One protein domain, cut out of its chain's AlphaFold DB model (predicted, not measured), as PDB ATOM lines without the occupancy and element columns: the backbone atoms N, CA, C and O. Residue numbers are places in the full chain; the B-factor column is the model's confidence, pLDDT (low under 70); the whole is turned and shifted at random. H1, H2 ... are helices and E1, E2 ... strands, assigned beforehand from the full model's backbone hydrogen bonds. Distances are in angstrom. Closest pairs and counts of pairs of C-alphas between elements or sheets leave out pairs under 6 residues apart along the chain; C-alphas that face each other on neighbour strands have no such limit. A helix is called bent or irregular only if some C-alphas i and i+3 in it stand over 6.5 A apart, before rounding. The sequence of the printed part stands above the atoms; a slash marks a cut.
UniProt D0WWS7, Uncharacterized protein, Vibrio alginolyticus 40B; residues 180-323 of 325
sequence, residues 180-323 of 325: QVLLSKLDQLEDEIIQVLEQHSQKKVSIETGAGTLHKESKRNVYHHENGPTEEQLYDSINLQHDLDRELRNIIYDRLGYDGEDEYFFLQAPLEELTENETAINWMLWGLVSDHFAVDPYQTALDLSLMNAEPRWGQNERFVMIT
ATOM      1  N   GLN A 180     -19.144  22.113  32.656       92.44
ATOM      2  CA  GLN A 180     -19.561  20.715  32.826       92.44
ATOM      3  C   GLN A 180     -18.936  19.782  31.784       92.44
ATOM      4  O   GLN A 180     -18.630  18.639  32.107       92.44
ATOM      5  N   VAL A 181     -18.719  20.262  30.557       93.12
ATOM      6  CA  VAL A 181     -18.046  19.489  29.504       93.12
ATOM      7  C   VAL A 181     -16.572  19.309  29.856       93.12
ATOM      8  O   VAL A 181     -16.071  18.191  29.785       93.12
ATOM      9  N   LEU A 182     -15.904  20.376  30.309       93.94
ATOM     10  CA  LEU A 182     -14.509  20.316  30.759       93.94
ATOM     11  C   LEU A 182     -14.328  19.348  31.932       93.94
ATOM     12  O   LEU A 182     -13.426  18.519  31.909       93.94
ATOM     13  N   LEU A 183     -15.212  19.413  32.933       94.00
ATOM     14  CA  LEU A 183     -15.166  18.509  34.083       94.00
ATOM     15  C   LEU A 183     -15.456  17.057  33.693       94.00
ATOM     16  O   LEU A 183     -14.750  16.164  34.141       94.00
ATOM     17  N   SER A 184     -16.430  16.820  32.810       94.31
ATOM     18  CA  SER A 184     -16.707  15.470  32.308       94.31
ATOM     19  C   SER A 184     -15.518  14.890  31.543       94.31
ATOM     20  O   SER A 184     -15.249  13.700  31.670       94.31
ATOM     21  N   LYS A 185     -14.813  15.706  30.751       95.31
ATOM     22  CA  LYS A 185     -13.596  15.283  30.047       95.31
ATOM     23  C   LYS A 185     -12.425  15.056  30.996       95.31
ATOM     24  O   LYS A 185     -11.650  14.139  30.770       95.31
ATOM     25  N   LEU A 186     -12.308  15.856  32.055       93.88
ATOM     26  CA  LEU A 186     -11.311  15.650  33.103       93.88
ATOM     27  C   LEU A 186     -11.519  14.304  33.813       93.88
ATOM     28  O   LEU A 186     -10.556  13.564  33.984       93.88
ATOM     29  N   ASP A 187     -12.762  13.981  34.184       91.56
ATOM     30  CA  ASP A 187     -13.095  12.695  34.807       91.56
ATOM     31  C   ASP A 187     -12.858  11.526  33.839       91.56
ATOM     32  O   ASP A 187     -12.232  10.538  34.212       91.56
ATOM     33  N   GLN A 188     -13.278  11.670  32.576       94.81
ATOM     34  CA  GLN A 188     -13.018  10.671  31.536       94.81
ATOM     35  C   GLN A 188     -11.515  10.429  31.344       94.81
ATOM     36  O   GLN A 188     -11.084   9.280  31.314       94.81
ATOM     37  N   LEU A 189     -10.712  11.492  31.245       94.25
ATOM     38  CA  LEU A 189      -9.266  11.385  31.078       94.25
ATOM     39  C   LEU A 189      -8.621  10.659  32.263       94.25
ATOM     40  O   LEU A 189      -7.756   9.808  32.063       94.25
ATOM     41  N   GLU A 190      -9.043  10.976  33.492       90.88
ATOM     42  CA  GLU A 190      -8.540  10.301  34.690       90.88
ATOM     43  C   GLU A 190      -8.831   8.792  34.638       90.88
ATOM     44  O   GLU A 190      -7.912   7.990  34.811       90.88
ATOM     45  N   ASP A 191     -10.070   8.402  34.330       90.88
ATOM     46  CA  ASP A 191     -10.473   6.993  34.246       90.88
ATOM     47  C   ASP A 191      -9.729   6.235  33.128       90.88
ATOM     48  O   ASP A 191      -9.277   5.103  33.329       90.88
ATOM     49  N   GLU A 192      -9.551   6.855  31.958       93.88
ATOM     50  CA  GLU A 192      -8.851   6.250  30.817       93.88
ATOM     51  C   GLU A 192      -7.355   6.046  31.103       93.88
ATOM     52  O   GLU A 192      -6.809   4.981  30.793       93.88
ATOM     53  N   ILE A 193      -6.694   7.022  31.741       91.31
ATOM     54  CA  ILE A 193      -5.293   6.902  32.175       91.31
ATOM     55  C   ILE A 193      -5.143   5.738  33.157       91.31
ATOM     56  O   ILE A 193      -4.247   4.904  32.996       91.31
ATOM     57  N   ILE A 194      -6.029   5.652  34.156       86.62
ATOM     58  CA  ILE A 194      -6.015   4.565  35.143       86.62
ATOM     59  C   ILE A 194      -6.152   3.223  34.434       86.62
ATOM     60  O   ILE A 194      -5.339   2.326  34.655       86.62
ATOM     61  N   GLN A 195      -7.130   3.095  33.538       90.19
ATOM     62  CA  GLN A 195      -7.376   1.850  32.824       90.19
ATOM     63  C   GLN A 195      -6.158   1.398  32.007       90.19
ATOM     64  O   GLN A 195      -5.782   0.223  32.062       90.19
ATOM     65  N   VAL A 196      -5.516   2.316  31.277       90.69
ATOM     66  CA  VAL A 196      -4.309   2.015  30.492       90.69
ATOM     67  C   VAL A 196      -3.153   1.589  31.395       90.69
ATOM     68  O   VAL A 196      -2.526   0.554  31.141       90.69
ATOM     69  N   LEU A 197      -2.881   2.340  32.464       86.38
ATOM     70  CA  LEU A 197      -1.757   2.078  33.363       86.38
ATOM     71  C   LEU A 197      -1.956   0.802  34.198       86.38
ATOM     72  O   LEU A 197      -1.000   0.048  34.401       86.38
ATOM     73  N   GLU A 198      -3.176   0.488  34.633       85.25
ATOM     74  CA  GLU A 198      -3.493  -0.789  35.287       85.25
ATOM     75  C   GLU A 198      -3.363  -1.971  34.313       85.25
ATOM     76  O   GLU A 198      -2.777  -3.005  34.657       85.25
ATOM     77  N   GLN A 199      -3.847  -1.820  33.073       85.31
ATOM     78  CA  GLN A 199      -3.709  -2.845  32.035       85.31
ATOM     79  C   GLN A 199      -2.238  -3.090  31.661       85.31
ATOM     80  O   GLN A 199      -1.855  -4.230  31.375       85.31
ATOM     81  N   HIS A 200      -1.413  -2.042  31.643       80.81
ATOM     82  CA  HIS A 200       0.022  -2.143  31.387       80.81
ATOM     83  C   HIS A 200       0.769  -2.787  32.565       80.81
ATOM     84  O   HIS A 200       1.454  -3.792  32.386       80.81
ATOM     85  N   SER A 201       0.577  -2.276  33.785       74.25
ATOM     86  CA  SER A 201       1.307  -2.716  34.985       74.25
ATOM     87  C   SER A 201       0.844  -4.061  35.568       74.25
ATOM     88  O   SER A 201       1.506  -4.604  36.459       74.25
ATOM     89  N   GLN A 202      -0.287  -4.604  35.094       64.75
ATOM     90  CA  GLN A 202      -0.938  -5.817  35.613       64.75
ATOM     91  C   GLN A 202      -1.209  -5.772  37.128       64.75
ATOM     92  O   GLN A 202      -1.262  -6.804  37.805       64.75
ATOM     93  N   LYS A 203      -1.369  -4.571  37.684       56.84
ATOM     94  CA  LYS A 203      -1.668  -4.333  39.097       56.84
ATOM     95  C   LYS A 203      -2.823  -3.343  39.189       56.84
ATOM     96  O   LYS A 203      -2.932  -2.447  38.364       56.84
ATOM     97  N   LYS A 204      -3.656  -3.488  40.226       53.62
ATOM     98  CA  LYS A 204      -4.520  -2.392  40.679       53.62
ATOM     99  C   LYS A 204      -3.613  -1.376  41.343       53.62
ATOM    100  O   LYS A 204      -3.166  -1.612  42.467       53.62
ATOM    101  N   VAL A 205      -3.222  -0.345  40.610       52.53
ATOM    102  CA  VAL A 205      -2.257   0.625  41.113       52.53
ATOM    103  C   VAL A 205      -3.052   1.792  41.676       52.53
ATOM    104  O   VAL A 205      -3.770   2.485  40.967       52.53
ATOM    105  N   SER A 206      -2.900   2.037  42.973       56.44
ATOM    106  CA  SER A 206      -3.032   3.386  43.502       56.44
ATOM    107  C   SER A 206      -1.898   4.196  42.870       56.44
ATOM    108  O   SER A 206      -0.771   4.140  43.359       56.44
ATOM    109  N   ILE A 207      -2.146   4.800  41.706       61.16
ATOM    110  CA  ILE A 207      -1.092   5.451  40.919       61.16
ATOM    111  C   ILE A 207      -0.649   6.678  41.702       61.16
ATOM    112  O   ILE A 207      -1.390   7.654  41.829       61.16
ATOM    113  N   GLU A 208       0.525   6.546  42.316       58.28
ATOM    114  CA  GLU A 208       1.232   7.634  42.965       58.28
ATOM    115  C   GLU A 208       1.867   8.482  41.875       58.28
ATOM    116  O   GLU A 208       2.755   8.035  41.152       58.28
ATOM    117  N   THR A 209       1.383   9.703  41.770       55.28
ATOM    118  CA  THR A 209       1.958  10.740  40.932       55.28
ATOM    119  C   THR A 209       2.656  11.746  41.830       55.28
ATOM    120  O   THR A 209       2.454  11.764  43.051       55.28
ATOM    121  N   GLY A 210       3.474  12.620  41.244       51.50
ATOM    122  CA  GLY A 210       4.197  13.652  41.997       51.50
ATOM    123  C   GLY A 210       3.306  14.526  42.897       51.50
ATOM    124  O   GLY A 210       3.801  15.101  43.862       51.50
ATOM    125  N   ALA A 211       1.994  14.577  42.629       54.09
ATOM    126  CA  ALA A 211       1.012  15.366  43.366       54.09
ATOM    127  C   ALA A 211       0.010  14.534  44.203       54.09
ATOM    128  O   ALA A 211      -0.888  15.110  44.813       54.09
ATOM    129  N   GLY A 212       0.102  13.198  44.270       62.31
ATOM    130  CA  GLY A 212      -0.739  12.369  45.154       62.31
ATOM    131  C   GLY A 212      -1.159  11.025  44.555       62.31
ATOM    132  O   GLY A 212      -0.494  10.495  43.682       62.31
ATOM    133  N   THR A 213      -2.288  10.465  45.004       65.44
ATOM    134  CA  THR A 213      -2.821   9.178  44.502       65.44
ATOM    135  C   THR A 213      -4.069   9.358  43.620       65.44
ATOM    136  O   THR A 213      -4.974  10.109  44.006       65.44
ATOM    137  N   LEU A 214      -4.131   8.678  42.463       60.00
ATOM    138  CA  LEU A 214      -5.331   8.616  41.601       60.00
ATOM    139  C   LEU A 214      -6.504   8.010  42.392       60.00
ATOM    140  O   LEU A 214      -6.279   7.208  43.299       60.00
ATOM    141  N   HIS A 215      -7.747   8.413  42.099       58.28
ATOM    142  CA  HIS A 215      -8.959   8.039  42.860       58.28
ATOM    143  C   HIS A 215      -9.045   8.507  44.327       58.28
ATOM    144  O   HIS A 215      -9.979   8.133  45.042       58.28
ATOM    145  N   LYS A 216      -8.143   9.369  44.812       63.94
ATOM    146  CA  LYS A 216      -8.425  10.104  46.052       63.94
ATOM    147  C   LYS A 216      -9.569  11.084  45.777       63.94
ATOM    148  O   LYS A 216      -9.439  11.923  44.881       63.94
ATOM    149  N   GLU A 217     -10.657  10.997  46.552       66.62
ATOM    150  CA  GLU A 217     -11.736  11.993  46.520       66.62
ATOM    151  C   GLU A 217     -11.116  13.392  46.593       66.62
ATOM    152  O   GLU A 217     -10.453  13.762  47.565       66.62
ATOM    153  N   SER A 218     -11.263  14.135  45.503       74.00
ATOM    154  CA  SER A 218     -10.610  15.417  45.293       74.00
ATOM    155  C   SER A 218     -11.607  16.363  44.656       74.00
ATOM    156  O   SER A 218     -12.443  15.972  43.837       74.00
ATOM    157  N   LYS A 219     -11.546  17.630  45.064       84.50
ATOM    158  CA  LYS A 219     -12.453  18.643  44.533       84.50
ATOM    159  C   LYS A 219     -12.217  18.799  43.028       84.50
ATOM    160  O   LYS A 219     -11.075  18.751  42.580       84.50
ATOM    161  N   ARG A 220     -13.293  18.988  42.265       87.31
ATOM    162  CA  ARG A 220     -13.258  19.280  40.829       87.31
ATOM    163  C   ARG A 220     -13.499  20.761  40.593       87.31
ATOM    164  O   ARG A 220     -14.520  21.277  41.046       87.31
ATOM    165  N   ASN A 221     -12.577  21.432  39.909       90.19
ATOM    166  CA  ASN A 221     -12.679  22.860  39.603       90.19
ATOM    167  C   ASN A 221     -12.363  23.151  38.130       90.19
ATOM    168  O   ASN A 221     -11.656  22.403  37.462       90.19
ATOM    169  N   VAL A 222     -12.878  24.273  37.637       90.69
ATOM    170  CA  VAL A 222     -12.462  24.863  36.360       90.69
ATOM    171  C   VAL A 222     -11.979  26.268  36.658       90.69
ATOM    172  O   VAL A 222     -12.721  27.064  37.237       90.69
ATOM    173  N   TYR A 223     -10.745  26.555  36.270       89.62
ATOM    174  CA  TYR A 223     -10.144  27.865  36.414       89.62
ATOM    175  C   TYR A 223     -10.153  28.591  35.073       89.62
ATOM    176  O   TYR A 223      -9.558  28.146  34.089       89.62
ATOM    177  N   HIS A 224     -10.856  29.718  35.063       85.06
ATOM    178  CA  HIS A 224     -10.905  30.656  33.945       85.06
ATOM    179  C   HIS A 224      -9.776  31.671  34.093       85.06
ATOM    180  O   HIS A 224      -9.363  31.953  35.214       85.06
ATOM    181  N   HIS A 225      -9.326  32.271  32.991       73.00
ATOM    182  CA  HIS A 225      -8.217  33.234  32.999       73.00
ATOM    183  C   HIS A 225      -8.396  34.369  34.033       73.00
ATOM    184  O   HIS A 225      -7.450  34.739  34.722       73.00
ATOM    185  N   GLU A 226      -9.623  34.876  34.201       71.94
ATOM    186  CA  GLU A 226      -9.943  35.965  35.141       71.94
ATOM    187  C   GLU A 226      -9.871  35.555  36.622       71.94
ATOM    188  O   GLU A 226      -9.655  36.396  37.489       71.94
ATOM    189  N   ASN A 227     -10.052  34.265  36.912       77.94
ATOM    190  CA  ASN A 227     -10.019  33.688  38.253       77.94
ATOM    191  C   ASN A 227      -9.152  32.433  38.209       77.94
ATOM    192  O   ASN A 227      -9.661  31.332  38.412       77.94
ATOM    193  N   GLY A 228      -7.877  32.602  37.858       80.50
ATOM    194  CA  GLY A 228      -6.919  31.507  37.747       80.50
ATOM    195  C   GLY A 228      -6.601  30.843  39.096       80.50
ATOM    196  O   GLY A 228      -6.914  31.400  40.156       80.50
ATOM    197  N   PRO A 229      -5.975  29.656  39.079       83.06
ATOM    198  CA  PRO A 229      -5.427  29.055  40.292       83.06
ATOM    199  C   PRO A 229      -4.336  29.958  40.891       83.06
ATOM    200  O   PRO A 229      -3.691  30.733  40.180       83.06
ATOM    201  N   THR A 230      -4.108  29.865  42.201       84.56
ATOM    202  CA  THR A 230      -2.987  30.568  42.842       84.56
ATOM    203  C   THR A 230      -1.644  30.015  42.351       84.56
ATOM    204  O   THR A 230      -1.559  28.878  41.886       84.56
ATOM    205  N   GLU A 231      -0.563  30.792  42.487       82.69
ATOM    206  CA  GLU A 231       0.792  30.314  42.152       82.69
ATOM    207  C   GLU A 231       1.163  29.034  42.916       82.69
ATOM    208  O   GLU A 231       1.762  28.131  42.341       82.69
ATOM    209  N   GLU A 232       0.758  28.926  44.185       82.19
ATOM    210  CA  GLU A 232       0.959  27.728  45.012       82.19
ATOM    211  C   GLU A 232       0.196  26.521  44.447       82.19
ATOM    212  O   GLU A 232       0.771  25.449  44.292       82.19
ATOM    213  N   GLN A 233      -1.066  26.705  44.036       82.88
ATOM    214  CA  GLN A 233      -1.850  25.646  43.393       82.88
ATOM    215  C   GLN A 233      -1.231  25.190  42.070       82.88
ATOM    216  O   GLN A 233      -1.253  24.000  41.769       82.88
ATOM    217  N   LEU A 234      -0.673  26.114  41.283       82.81
ATOM    218  CA  LEU A 234       0.028  25.780  40.044       82.81
ATOM    219  C   LEU A 234       1.322  25.015  40.322       82.81
ATOM    220  O   LEU A 234       1.568  24.011  39.658       82.81
ATOM    221  N   TYR A 235       2.113  25.473  41.293       81.38
ATOM    222  CA  TYR A 235       3.387  24.868  41.675       81.38
ATOM    223  C   TYR A 235       3.217  23.449  42.233       81.38
ATOM    224  O   TYR A 235       3.983  22.554  41.887       81.38
ATOM    225  N   ASP A 236       2.177  23.228  43.037       80.62
ATOM    226  CA  ASP A 236       1.855  21.921  43.620       80.62
ATOM    227  C   ASP A 236       1.055  21.013  42.672       80.62
ATOM    228  O   ASP A 236       0.617  19.925  43.068       80.62
ATOM    229  N   SER A 237       0.831  21.458  41.431       84.69
ATOM    230  CA  SER A 237       0.103  20.701  40.421       84.69
ATOM    231  C   SER A 237       0.993  20.204  39.290       84.69
ATOM    232  O   SER A 237       1.964  20.847  38.903       84.69
ATOM    233  N   ILE A 238       0.613  19.067  38.715       86.38
ATOM    234  CA  ILE A 238       1.221  18.507  37.504       86.38
ATOM    235  C   ILE A 238       0.153  18.295  36.433       86.38
ATOM    236  O   ILE A 238      -1.036  18.213  36.750       86.38
ATOM    237  N   ASN A 239       0.561  18.184  35.169       86.62
ATOM    238  CA  ASN A 239      -0.351  17.763  34.107       86.62
ATOM    239  C   ASN A 239      -0.871  16.347  34.417       86.62
ATOM    240  O   ASN A 239      -0.099  15.467  34.802       86.62
ATOM    241  N   LEU A 240      -2.179  16.132  34.266       87.38
ATOM    242  CA  LEU A 240      -2.822  14.853  34.567       87.38
ATOM    243  C   LEU A 240      -2.230  13.688  33.753       87.38
ATOM    244  O   LEU A 240      -2.147  12.573  34.263       87.38
ATOM    245  N   GLN A 241      -1.773  13.948  32.527       88.38
ATOM    246  CA  GLN A 241      -1.208  12.930  31.641       88.38
ATOM    247  C   GLN A 241       0.286  12.636  31.903       88.38
ATOM    248  O   GLN A 241       0.853  11.762  31.258       88.38
ATOM    249  N   HIS A 242       0.924  13.314  32.869       85.00
ATOM    250  CA  HIS A 242       2.376  13.257  33.097       85.00
ATOM    251  C   HIS A 242       2.942  11.832  33.227       85.00
ATOM    252  O   HIS A 242       3.937  11.491  32.587       85.00
ATOM    253  N   ASP A 243       2.328  10.985  34.056       81.12
ATOM    254  CA  ASP A 243       2.809   9.612  34.227       81.12
ATOM    255  C   ASP A 243       2.509   8.739  33.006       81.12
ATOM    256  O   ASP A 243       3.304   7.858  32.690       81.12
ATOM    257  N   LEU A 244       1.418   9.005  32.278       87.25
ATOM    258  CA  LEU A 244       1.145   8.316  31.018       87.25
ATOM    259  C   LEU A 244       2.215   8.656  29.970       87.25
ATOM    260  O   LEU A 244       2.759   7.738  29.361       87.25
ATOM    261  N   ASP A 245       2.583   9.933  29.830       87.06
ATOM    262  CA  ASP A 245       3.653  10.383  28.928       87.06
ATOM    263  C   ASP A 245       4.989   9.716  29.258       87.06
ATOM    264  O   ASP A 245       5.696   9.236  28.369       87.06
ATOM    265  N   ARG A 246       5.322   9.606  30.552       81.38
ATOM    266  CA  ARG A 246       6.552   8.935  30.991       81.38
ATOM    267  C   ARG A 246       6.560   7.445  30.642       81.38
ATOM    268  O   ARG A 246       7.620   6.892  30.341       81.38
ATOM    269  N   GLU A 247       5.403   6.791  30.702       83.00
ATOM    270  CA  GLU A 247       5.270   5.360  30.432       83.00
ATOM    271  C   GLU A 247       4.978   5.037  28.957       83.00
ATOM    272  O   GLU A 247       5.118   3.877  28.572       83.00
ATOM    273  N   LEU A 248       4.645   6.016  28.105       87.44
ATOM    274  CA  LEU A 248       4.277   5.808  26.696       87.44
ATOM    275  C   LEU A 248       5.291   4.932  25.950       87.44
ATOM    276  O   LEU A 248       4.935   3.920  25.343       87.44
ATOM    277  N   ARG A 249       6.579   5.268  26.064       85.56
ATOM    278  CA  ARG A 249       7.674   4.480  25.481       85.56
ATOM    279  C   ARG A 249       7.677   3.035  25.989       85.56
ATOM    280  O   ARG A 249       7.865   2.111  25.200       85.56
ATOM    281  N   ASN A 250       7.501   2.837  27.295       81.19
ATOM    282  CA  ASN A 250       7.523   1.508  27.910       81.19
ATOM    283  C   ASN A 250       6.306   0.685  27.470       81.19
ATOM    284  O   ASN A 250       6.445  -0.497  27.171       81.19
ATOM    285  N   ILE A 251       5.137   1.318  27.343       86.94
ATOM    286  CA  ILE A 251       3.926   0.704  26.796       86.94
ATOM    287  C   ILE A 251       4.162   0.243  25.352       86.94
ATOM    288  O   ILE A 251       3.869  -0.910  25.029       86.94
ATOM    289  N   ILE A 252       4.716   1.110  24.498       89.00
ATOM    290  CA  ILE A 252       5.043   0.781  23.102       89.00
ATOM    291  C   ILE A 252       5.997  -0.405  23.039       89.00
ATOM    292  O   ILE A 252       5.736  -1.386  22.338       89.00
ATOM    293  N   TYR A 253       7.065  -0.347  23.826       84.00
ATOM    294  CA  TYR A 253       8.043  -1.415  23.901       84.00
ATOM    295  C   TYR A 253       7.437  -2.744  24.379       84.00
ATOM    296  O   TYR A 253       7.696  -3.790  23.789       84.00
ATOM    297  N   ASP A 254       6.596  -2.735  25.408       84.06
ATOM    298  CA  ASP A 254       6.017  -3.964  25.952       84.06
ATOM    299  C   ASP A 254       5.020  -4.633  24.995       84.06
ATOM    300  O   ASP A 254       4.835  -5.853  25.045       84.06
ATOM    301  N   ARG A 255       4.369  -3.858  24.116       89.06
ATOM    302  CA  ARG A 255       3.389  -4.373  23.145       89.06
ATOM    303  C   ARG A 255       4.017  -4.784  21.821       89.06
ATOM    304  O   ARG A 255       3.745  -5.881  21.339       89.06
ATOM    305  N   LEU A 256       4.868  -3.930  21.263       89.06
ATOM    306  CA  LEU A 256       5.426  -4.092  19.916       89.06
ATOM    307  C   LEU A 256       6.886  -4.550  19.933       89.06
ATOM    308  O   LEU A 256       7.500  -4.790  18.889       89.06
ATOM    309  N   GLY A 257       7.473  -4.667  21.120       82.75
ATOM    310  CA  GLY A 257       8.898  -4.866  21.265       82.75
ATOM    311  C   GLY A 257       9.674  -3.668  20.735       82.75
ATOM    312  O   GLY A 257       9.210  -2.535  20.627       82.75
ATOM    313  N   TYR A 258      10.908  -3.948  20.369       80.12
ATOM    314  CA  TYR A 258      11.825  -2.919  19.914       80.12
ATOM    315  C   TYR A 258      11.527  -2.361  18.531       80.12
ATOM    316  O   TYR A 258      12.047  -1.309  18.202       80.12
ATOM    317  N   ASP A 259      10.779  -3.083  17.700       85.75
ATOM    318  CA  ASP A 259      10.438  -2.568  16.377       85.75
ATOM    319  C   ASP A 259       9.524  -1.344  16.539       85.75
ATOM    320  O   ASP A 259       9.811  -0.309  15.951       85.75
ATOM    321  N   GLY A 260       8.549  -1.407  17.455       89.25
ATOM    322  CA  GLY A 260       7.742  -0.243  17.827       89.25
ATOM    323  C   GLY A 260       8.523   0.845  18.571       89.25
ATOM    324  O   GLY A 260       8.279   2.023  18.345       89.25
ATOM    325  N   GLU A 261       9.489   0.483  19.426       87.44
ATOM    326  CA  GLU A 261      10.362   1.478  20.075       87.44
ATOM    327  C   GLU A 261      11.238   2.230  19.056       87.44
ATOM    328  O   GLU A 261      11.386   3.448  19.145       87.44
ATOM    329  N   ASP A 262      11.819   1.516  18.087       88.44
ATOM    330  CA  ASP A 262      12.610   2.110  17.008       88.44
ATOM    331  C   ASP A 262      11.718   3.064  16.172       88.44
ATOM    332  O   ASP A 262      12.137   4.183  15.879       88.44
ATOM    333  N   GLU A 263      10.474   2.669  15.849       93.25
ATOM    334  CA  GLU A 263       9.493   3.528  15.153       93.25
ATOM    335  C   GLU A 263       9.112   4.771  15.964       93.25
ATOM    336  O   GLU A 263       9.046   5.861  15.401       93.25
ATOM    337  N   TYR A 264       8.901   4.632  17.278       92.06
ATOM    338  CA  TYR A 264       8.608   5.752  18.175       92.06
ATOM    339  C   TYR A 264       9.690   6.833  18.081       92.06
ATOM    340  O   TYR A 264       9.377   7.992  17.823       92.06
ATOM    341  N   PHE A 265      10.966   6.458  18.219       87.81
ATOM    342  CA  PHE A 265      12.074   7.418  18.140       87.81
ATOM    343  C   PHE A 265      12.257   8.004  16.747       87.81
ATOM    344  O   PHE A 265      12.596   9.179  16.621       87.81
ATOM    345  N   PHE A 266      12.049   7.195  15.708       92.44
ATOM    346  CA  PHE A 266      12.117   7.687  14.344       92.44
ATOM    347  C   PHE A 266      11.039   8.756  14.128       92.44
ATOM    348  O   PHE A 266      11.345   9.867  13.721       92.44
ATOM    349  N   LEU A 267       9.784   8.491  14.478       95.00
ATOM    350  CA  LEU A 267       8.676   9.395  14.163       95.00
ATOM    351  C   LEU A 267       8.640  10.687  14.998       95.00
ATOM    352  O   LEU A 267       8.003  11.636  14.555       95.00
ATOM    353  N   GLN A 268       9.328  10.767  16.142       90.94
ATOM    354  CA  GLN A 268       9.322  11.966  16.997       90.94
ATOM    355  C   GLN A 268       9.713  13.248  16.248       90.94
ATOM    356  O   GLN A 268       8.901  14.163  16.170       90.94
ATOM    357  N   ALA A 269      10.905  13.304  15.648       89.19
ATOM    358  CA  ALA A 269      11.396  14.534  15.020       89.19
ATOM    359  C   ALA A 269      10.535  15.007  13.826       89.19
ATOM    360  O   ALA A 269      10.199  16.189  13.770       89.19
ATOM    361  N   PRO A 270      10.079  14.129  12.905       93.44
ATOM    362  CA  PRO A 270       9.088  14.517  11.907       93.44
ATOM    363  C   PRO A 270       7.801  15.075  12.523       93.44
ATOM    364  O   PRO A 270       7.279  16.066  12.030       93.44
ATOM    365  N   LEU A 271       7.266  14.471  13.587       95.62
ATOM    366  CA  LEU A 271       6.028  14.951  14.215       95.62
ATOM    367  C   LEU A 271       6.217  16.282  14.964       95.62
ATOM    368  O   LEU A 271       5.306  17.107  14.948       95.62
ATOM    369  N   GLU A 272       7.389  16.518  15.555       92.00
ATOM    370  CA  GLU A 272       7.768  17.804  16.163       92.00
ATOM    371  C   GLU A 272       7.806  18.939  15.125       92.00
ATOM    372  O   GLU A 272       7.378  20.053  15.418       92.00
ATOM    373  N   GLU A 273       8.223  18.657  13.885       92.12
ATOM    374  CA  GLU A 273       8.156  19.628  12.779       92.12
ATOM    375  C   GLU A 273       6.718  19.897  12.292       92.12
ATOM    376  O   GLU A 273       6.449  20.937  11.690       92.12
ATOM    377  N   LEU A 274       5.772  18.979  12.532       93.38
ATOM    378  CA  LEU A 274       4.361  19.183  12.180       93.38
ATOM    379  C   LEU A 274       3.648  20.101  13.182       93.38
ATOM    380  O   LEU A 274       2.773  20.878  12.794       93.38
ATOM    381  N   THR A 275       3.949  19.963  14.474       92.12
ATOM    382  CA  THR A 275       3.261  20.673  15.558       92.12
ATOM    383  C   THR A 275       4.118  20.728  16.819       92.12
ATOM    384  O   THR A 275       4.698  19.730  17.219       92.12
ATOM    385  N   GLU A 276       4.108  21.865  17.519       88.25
ATOM    386  CA  GLU A 276       4.771  22.019  18.828       88.25
ATOM    387  C   GLU A 276       3.931  21.453  19.996       88.25
ATOM    388  O   GLU A 276       4.369  21.431  21.145       88.25
ATOM    389  N   ASN A 277       2.696  21.010  19.730       90.12
ATOM    390  CA  ASN A 277       1.804  20.457  20.748       90.12
ATOM    391  C   ASN A 277       2.193  19.013  21.111       90.12
ATOM    392  O   ASN A 277       1.809  18.070  20.416       90.12
ATOM    393  N   GLU A 278       2.888  18.842  22.237       90.62
ATOM    394  CA  GLU A 278       3.319  17.539  22.767       90.62
ATOM    395  C   GLU A 278       2.158  16.546  22.947       90.62
ATOM    396  O   GLU A 278       2.285  15.380  22.578       90.62
ATOM    397  N   THR A 279       0.987  16.997  23.415       93.00
ATOM    398  CA  THR A 279      -0.205  16.136  23.545       93.00
ATOM    399  C   THR A 279      -0.645  15.591  22.187       93.00
ATOM    400  O   THR A 279      -1.022  14.423  22.080       93.00
ATOM    401  N   ALA A 280      -0.575  16.407  21.132       95.50
ATOM    402  CA  ALA A 280      -0.905  15.971  19.778       95.50
ATOM    403  C   ALA A 280       0.129  14.978  19.229       95.50
ATOM    404  O   ALA A 280      -0.260  13.972  18.634       95.50
ATOM    405  N   ILE A 281       1.423  15.215  19.470       95.38
ATOM    406  CA  ILE A 281       2.499  14.284  19.092       95.38
ATOM    407  C   ILE A 281       2.294  12.935  19.790       95.38
ATOM    408  O   ILE A 281       2.256  11.897  19.127       95.38
ATOM    409  N   ASN A 282       2.090  12.937  21.110       95.50
ATOM    410  CA  ASN A 282       1.878  11.715  21.885       95.50
ATOM    411  C   ASN A 282       0.591  10.996  21.467       95.50
ATOM    412  O   ASN A 282       0.584   9.770  21.381       95.50
ATOM    413  N   TRP A 283      -0.467  11.727  21.102       97.50
ATOM    414  CA  TRP A 283      -1.671  11.134  20.521       97.50
ATOM    415  C   TRP A 283      -1.411  10.461  19.170       97.50
ATOM    416  O   TRP A 283      -1.904   9.356  18.942       97.50
ATOM    417  N   MET A 284      -0.624  11.067  18.279       98.06
ATOM    418  CA  MET A 284      -0.245  10.433  17.010       98.06
ATOM    419  C   MET A 284       0.601   9.177  17.254       98.06
ATOM    420  O   MET A 284       0.311   8.125  16.684       98.06
ATOM    421  N   LEU A 285       1.589   9.257  18.151       97.12
ATOM    422  CA  LEU A 285       2.450   8.134  18.536       97.12
ATOM    423  C   LEU A 285       1.682   7.022  19.264       97.12
ATOM    424  O   LEU A 285       2.008   5.849  19.087       97.12
ATOM    425  N   TRP A 286       0.614   7.345  20.001       97.38
ATOM    426  CA  TRP A 286      -0.299   6.352  20.578       97.38
ATOM    427  C   TRP A 286      -0.941   5.463  19.506       97.38
ATOM    428  O   TRP A 286      -1.270   4.310  19.779       97.38
ATOM    429  N   GLY A 287      -1.035   5.945  18.260       97.00
ATOM    430  CA  GLY A 287      -1.453   5.146  17.108       97.00
ATOM    431  C   GLY A 287      -0.628   3.877  16.898       97.00
ATOM    432  O   GLY A 287      -1.164   2.906  16.374       97.00
ATOM    433  N   LEU A 288       0.622   3.833  17.376       96.75
ATOM    434  CA  LEU A 288       1.439   2.617  17.360       96.75
ATOM    435  C   LEU A 288       0.784   1.476  18.150       96.75
ATOM    436  O   LEU A 288       0.862   0.329  17.730       96.75
ATOM    437  N   VAL A 289       0.139   1.777  19.281       95.88
ATOM    438  CA  VAL A 289      -0.372   0.764  20.222       95.88
ATOM    439  C   VAL A 289      -1.867   0.839  20.491       95.88
ATOM    440  O   VAL A 289      -2.375   0.101  21.336       95.88
ATOM    441  N   SER A 290      -2.587   1.729  19.817       94.56
ATOM    442  CA  SER A 290      -3.980   2.013  20.158       94.56
ATOM    443  C   SER A 290      -4.914   0.806  20.037       94.56
ATOM    444  O   SER A 290      -5.880   0.710  20.782       94.56
ATOM    445  N   ASP A 291      -4.608  -0.152  19.161       93.75
ATOM    446  CA  ASP A 291      -5.371  -1.393  18.978       93.75
ATOM    447  C   ASP A 291      -5.210  -2.394  20.141       93.75
ATOM    448  O   ASP A 291      -5.996  -3.337  20.275       93.75
ATOM    449  N   HIS A 292      -4.232  -2.178  21.023       92.69
ATOM    450  CA  HIS A 292      -4.017  -2.972  22.232       92.69
ATOM    451  C   HIS A 292      -4.839  -2.504  23.443       92.69
ATOM    452  O   HIS A 292      -4.840  -3.189  24.475       92.69
ATOM    453  N   PHE A 293      -5.531  -1.366  23.350       93.25
ATOM    454  CA  PHE A 293      -6.285  -0.769  24.451       93.25
ATOM    455  C   PHE A 293      -7.737  -0.497  24.049       93.25
ATOM    456  O   PHE A 293      -8.049  -0.211  22.900       93.25
ATOM    457  N   ALA A 294      -8.650  -0.617  25.015       92.00
ATOM    458  CA  ALA A 294     -10.074  -0.349  24.791       92.00
ATOM    459  C   ALA A 294     -10.422   1.148  24.845       92.00
ATOM    460  O   ALA A 294     -11.527   1.531  24.469       92.00
ATOM    461  N   VAL A 295      -9.496   1.966  25.346       94.81
ATOM    462  CA  VAL A 295      -9.649   3.406  25.556       94.81
ATOM    463  C   VAL A 295      -8.454   4.157  24.980       94.81
ATOM    464  O   VAL A 295      -7.369   3.589  24.835       94.81
ATOM    465  N   ASP A 296      -8.663   5.434  24.672       95.88
ATOM    466  CA  ASP A 296      -7.642   6.334  24.142       95.88
ATOM    467  C   ASP A 296      -7.554   7.604  25.008       95.88
ATOM    468  O   ASP A 296      -8.186   8.611  24.681       95.88
ATOM    469  N   PRO A 297      -6.773   7.573  26.106       95.38
ATOM    470  CA  PRO A 297      -6.607   8.741  26.973       95.38
ATOM    471  C   PRO A 297      -6.038   9.950  26.223       95.38
ATOM    472  O   PRO A 297      -6.377  11.094  26.528       95.38
ATOM    473  N   TYR A 298      -5.211   9.718  25.201       96.75
ATOM    474  CA  TYR A 298      -4.632  10.795  24.410       96.75
ATOM    475  C   TYR A 298      -5.665  11.496  23.527       96.75
ATOM    476  O   TYR A 298      -5.519  12.689  23.276       96.75
ATOM    477  N   GLN A 299      -6.727  10.809  23.092       96.50
ATOM    478  CA  GLN A 299      -7.837  11.462  22.394       96.50
ATOM    479  C   GLN A 299      -8.547  12.449  23.324       96.50
ATOM    480  O   GLN A 299      -8.790  13.593  22.944       96.50
ATOM    481  N   THR A 300      -8.852  12.039  24.556       96.31
ATOM    482  CA  THR A 300      -9.515  12.913  25.534       96.31
ATOM    483  C   THR A 300      -8.622  14.093  25.929       96.31
ATOM    484  O   THR A 300      -9.105  15.224  26.039       96.31
ATOM    485  N   ALA A 301      -7.316  13.862  26.088       95.62
ATOM    486  CA  ALA A 301      -6.342  14.920  26.332       95.62
ATOM    487  C   ALA A 301      -6.211  15.892  25.147       95.62
ATOM    488  O   ALA A 301      -6.182  17.106  25.353       95.62
ATOM    489  N   LEU A 302      -6.187  15.386  23.909       95.56
ATOM    490  CA  LEU A 302      -6.164  16.218  22.707       95.56
ATOM    491  C   LEU A 302      -7.437  17.059  22.591       95.56
ATOM    492  O   LEU A 302      -7.350  18.248  22.303       95.56
ATOM    493  N   ASP A 303      -8.607  16.488  22.883       94.75
ATOM    494  CA  ASP A 303      -9.865  17.236  22.902       94.75
ATOM    495  C   ASP A 303      -9.815  18.401  23.905       94.75
ATOM    496  O   ASP A 303     -10.268  19.498  23.588       94.75
ATOM    497  N   LEU A 304      -9.265  18.184  25.107       94.06
ATOM    498  CA  LEU A 304      -9.049  19.250  26.094       94.06
ATOM    499  C   LEU A 304      -8.039  20.290  25.583       94.06
ATOM    500  O   LEU A 304      -8.277  21.489  25.697       94.06
ATOM    501  N   SER A 305      -6.956  19.854  24.941       92.88
ATOM    502  CA  SER A 305      -5.966  20.757  24.350       92.88
ATOM    503  C   SER A 305      -6.567  21.640  23.247       92.88
ATOM    504  O   SER A 305      -6.347  22.849  23.255       92.88
ATOM    505  N   LEU A 306      -7.401  21.084  22.361       91.81
ATOM    506  CA  LEU A 306      -8.127  21.832  21.322       91.81
ATOM    507  C   LEU A 306      -9.134  22.833  21.904       91.81
ATOM    508  O   LEU A 306      -9.475  23.818  21.249       91.81
ATOM    509  N   MET A 307      -9.596  22.580  23.129       92.06
ATOM    510  CA  MET A 307     -10.437  23.457  23.944       92.06
ATOM    511  C   MET A 307      -9.639  24.529  24.715       92.06
ATOM    512  O   MET A 307     -10.217  25.218  25.554       92.06
ATOM    513  N   ASN A 308      -8.328  24.659  24.466       90.62
ATOM    514  CA  ASN A 308      -7.396  25.492  25.236       90.62
ATOM    515  C   ASN A 308      -7.476  25.220  26.745       90.62
ATOM    516  O   ASN A 308      -7.395  26.129  27.569       90.62
ATOM    517  N   ALA A 309      -7.691  23.957  27.104       91.75
ATOM    518  CA  ALA A 309      -7.897  23.497  28.461       91.75
ATOM    519  C   ALA A 309      -6.774  22.536  28.859       91.75
ATOM    520  O   ALA A 309      -6.555  21.504  28.228       91.75
ATOM    521  N   GLU A 310      -6.078  22.859  29.942       92.00
ATOM    522  CA  GLU A 310      -5.005  22.040  30.492       92.00
ATOM    523  C   GLU A 310      -5.507  21.283  31.734       92.00
ATOM    524  O   GLU A 310      -5.833  21.917  32.747       92.00
ATOM    525  N   PRO A 311      -5.603  19.941  31.688       92.62
ATOM    526  CA  PRO A 311      -5.985  19.144  32.843       92.62
ATOM    527  C   PRO A 311      -4.819  19.041  33.825       92.62
ATOM    528  O   PRO A 311      -3.721  18.595  33.487       92.62
ATOM    529  N   ARG A 312      -5.070  19.414  35.077       89.69
ATOM    530  CA  ARG A 312      -4.071  19.413  36.140       89.69
ATOM    531  C   ARG A 312      -4.520  18.667  37.378       89.69
ATOM    532  O   ARG A 312      -5.698  18.590  37.741       89.69
ATOM    533  N   TRP A 313      -3.512  18.154  38.060       85.69
ATOM    534  CA  TRP A 313      -3.624  17.421  39.296       85.69
ATOM    535  C   TRP A 313      -2.860  18.137  40.397       85.69
ATOM    536  O   TRP A 313      -1.636  18.125  40.376       85.69
ATOM    537  N   GLY A 314      -3.568  18.628  41.423       79.00
ATOM    538  CA  GLY A 314      -2.989  19.037  42.711       79.00
ATOM    539  C   GLY A 314      -3.288  18.059  43.865       79.00
ATOM    540  O   GLY A 314      -4.097  17.135  43.743       79.00
ATOM    541  N   GLN A 315      -2.674  18.264  45.034       74.19
ATOM    542  CA  GLN A 315      -2.810  17.349  46.189       74.19
ATOM    543  C   GLN A 315      -4.246  17.111  46.683       74.19
ATOM    544  O   GLN A 315      -4.569  16.022  47.175       74.19
ATOM    545  N   ASN A 316      -5.105  18.128  46.571       77.94
ATOM    546  CA  ASN A 316      -6.465  18.121  47.123       77.94
ATOM    547  C   ASN A 316      -7.553  18.408  46.074       77.94
ATOM    548  O   ASN A 316      -8.745  18.398  46.391       77.94
ATOM    549  N   GLU A 317      -7.161  18.638  44.823       85.81
ATOM    550  CA  GLU A 317      -8.076  18.958  43.735       85.81
ATOM    551  C   GLU A 317      -7.580  18.424  42.389       85.81
ATOM    552  O   GLU A 317      -6.384  18.218  42.167       85.81
ATOM    553  N   ARG A 318      -8.523  18.198  41.480       87.50
ATOM    554  CA  ARG A 318      -8.264  18.114  40.044       87.50
ATOM    555  C   ARG A 318      -8.962  19.285  39.397       87.50
ATOM    556  O   ARG A 318     -10.098  19.615  39.758       87.50
ATOM    557  N   PHE A 319      -8.295  19.909  38.449       90.44
ATOM    558  CA  PHE A 319      -8.870  21.056  37.786       90.44
ATOM    559  C   PHE A 319      -8.457  21.138  36.334       90.44
ATOM    560  O   PHE A 319      -7.447  20.580  35.923       90.44
ATOM    561  N   VAL A 320      -9.259  21.861  35.568       92.00
ATOM    562  CA  VAL A 320      -8.898  22.289  34.221       92.00
ATOM    563  C   VAL A 320      -8.560  23.771  34.272       92.00
ATOM    564  O   VAL A 320      -9.331  24.553  34.831       92.00
ATOM    565  N   MET A 321      -7.422  24.156  33.703       91.25
ATOM    566  CA  MET A 321      -7.033  25.552  33.514       91.25
ATOM    567  C   MET A 321      -7.247  25.948  32.056       91.25
ATOM    568  O   MET A 321      -6.706  25.303  31.165       91.25
ATOM    569  N   ILE A 322      -8.011  27.010  31.806       88.88
ATOM    570  CA  ILE A 322      -8.187  27.548  30.451       88.88
ATOM    571  C   ILE A 322      -7.015  28.489  30.145       88.88
ATOM    572  O   ILE A 322      -6.828  29.486  30.843       88.88
ATOM    573  N   THR A 323      -6.206  28.158  29.137       77.31
ATOM    574  CA  THR A 323      -4.887  28.771  28.902       77.31
ATOM    575  C   THR A 323      -4.900  29.965  27.946       77.31
ATOM    576  O   THR A 323      -4.014  30.809  28.063       77.31
TER     577      THR A 323
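This is residues 180 to 323 of the 325 residues of an uncharacterized protein of Vibrio alginolyticus 40B (UniProt D0WWS7). A small three-stranded sheet makes one end of the model, with the long helix H1 crossing one of its faces by residues 180 to 190; from the sheet's E2 edge the helices H5, H4 and H3b step away side by side in a row. H3b is one arm of the bent helix H3, whose other arm, H3a, makes a V with it. The printed part has 144 residues, with five named helices and three strands in the order H1 E1 H2 H3 H4 H5 E2 E3; the class is mostly helix, and the mixed sheet runs E1 E3 E2. The whole is compact, with a radius of gyration of the C-alphas of 15.4 A and spans of 46 by 37 by 25 A.

The strands are E1, residues 219 to 223, E3, residues 317 to 322, 15.8 A long and ending at C-alpha 322 (-8.187, 27.548, 30.451), and E2, residues 309 to 313. H1, residues 180 to 201, begins at C-alpha 180 (-19.561, 20.715, 32.826) and measures 31.5 A. H2 is residues 231 to 235, H4 residues 278 to 286, and H5 residues 297 to 306, 14.3 A. H3, residues 242 to 274, was assigned as one helix by its hydrogen bonds but is bent, with C-alphas 255 and 258 9.1 A apart; its arms are H3a, residues 242 to 255, 20.3 A, and H3b, residues 258 to 274, 24.6 A. Both arms are irregular: C-alphas 246 and 249 are 7.2 A apart, C-alphas 266 and 269 6.9 A.

E1 and E3 are parallel, with N 223 and O 320 at 2.8 A; E3 and E2 form an antiparallel hairpin, with N 310 and O 321 at 2.8 A. H1 is on the sheet at a height of 10.8 A, two layers, helix on one face; H5 is on the same face, over none of the strands. H2 only grazes the sheet with residues 233 to 234. H5 touches H1, closest C-alphas Pro 297 and Glu 192, 5.1 A, at a shallow tilt of 30 degrees, opposite ways. H4 and H5 form a helical hairpin, closest C-alphas Trp 283 and Tyr 298, 4.9 A; so do H3b and H4, Leu 271 and Ile 281, 6.1 A. H3a touches H3b with residues 249 to 253 alone, closest C-alphas Tyr 253 and Glu 261, 5.3 A, at a steep tilt of 45 degrees. H3a only just touches H1 and H4, with 3 pairs of C-alphas within 8 A each. Every O i to N i+4 pair is within hydrogen-bond range in H1, H2, H4 and H5, against 8 of 10 in H3a and 11 of 13 in H3b.

The C-alphas farthest apart, of Glu 226 and Asp 259, are 47.5 A apart. The printed part has no cut. The link from H1 to E1 is long, 17 residues, and residues 202 to 217 are under 70 in pLDDT.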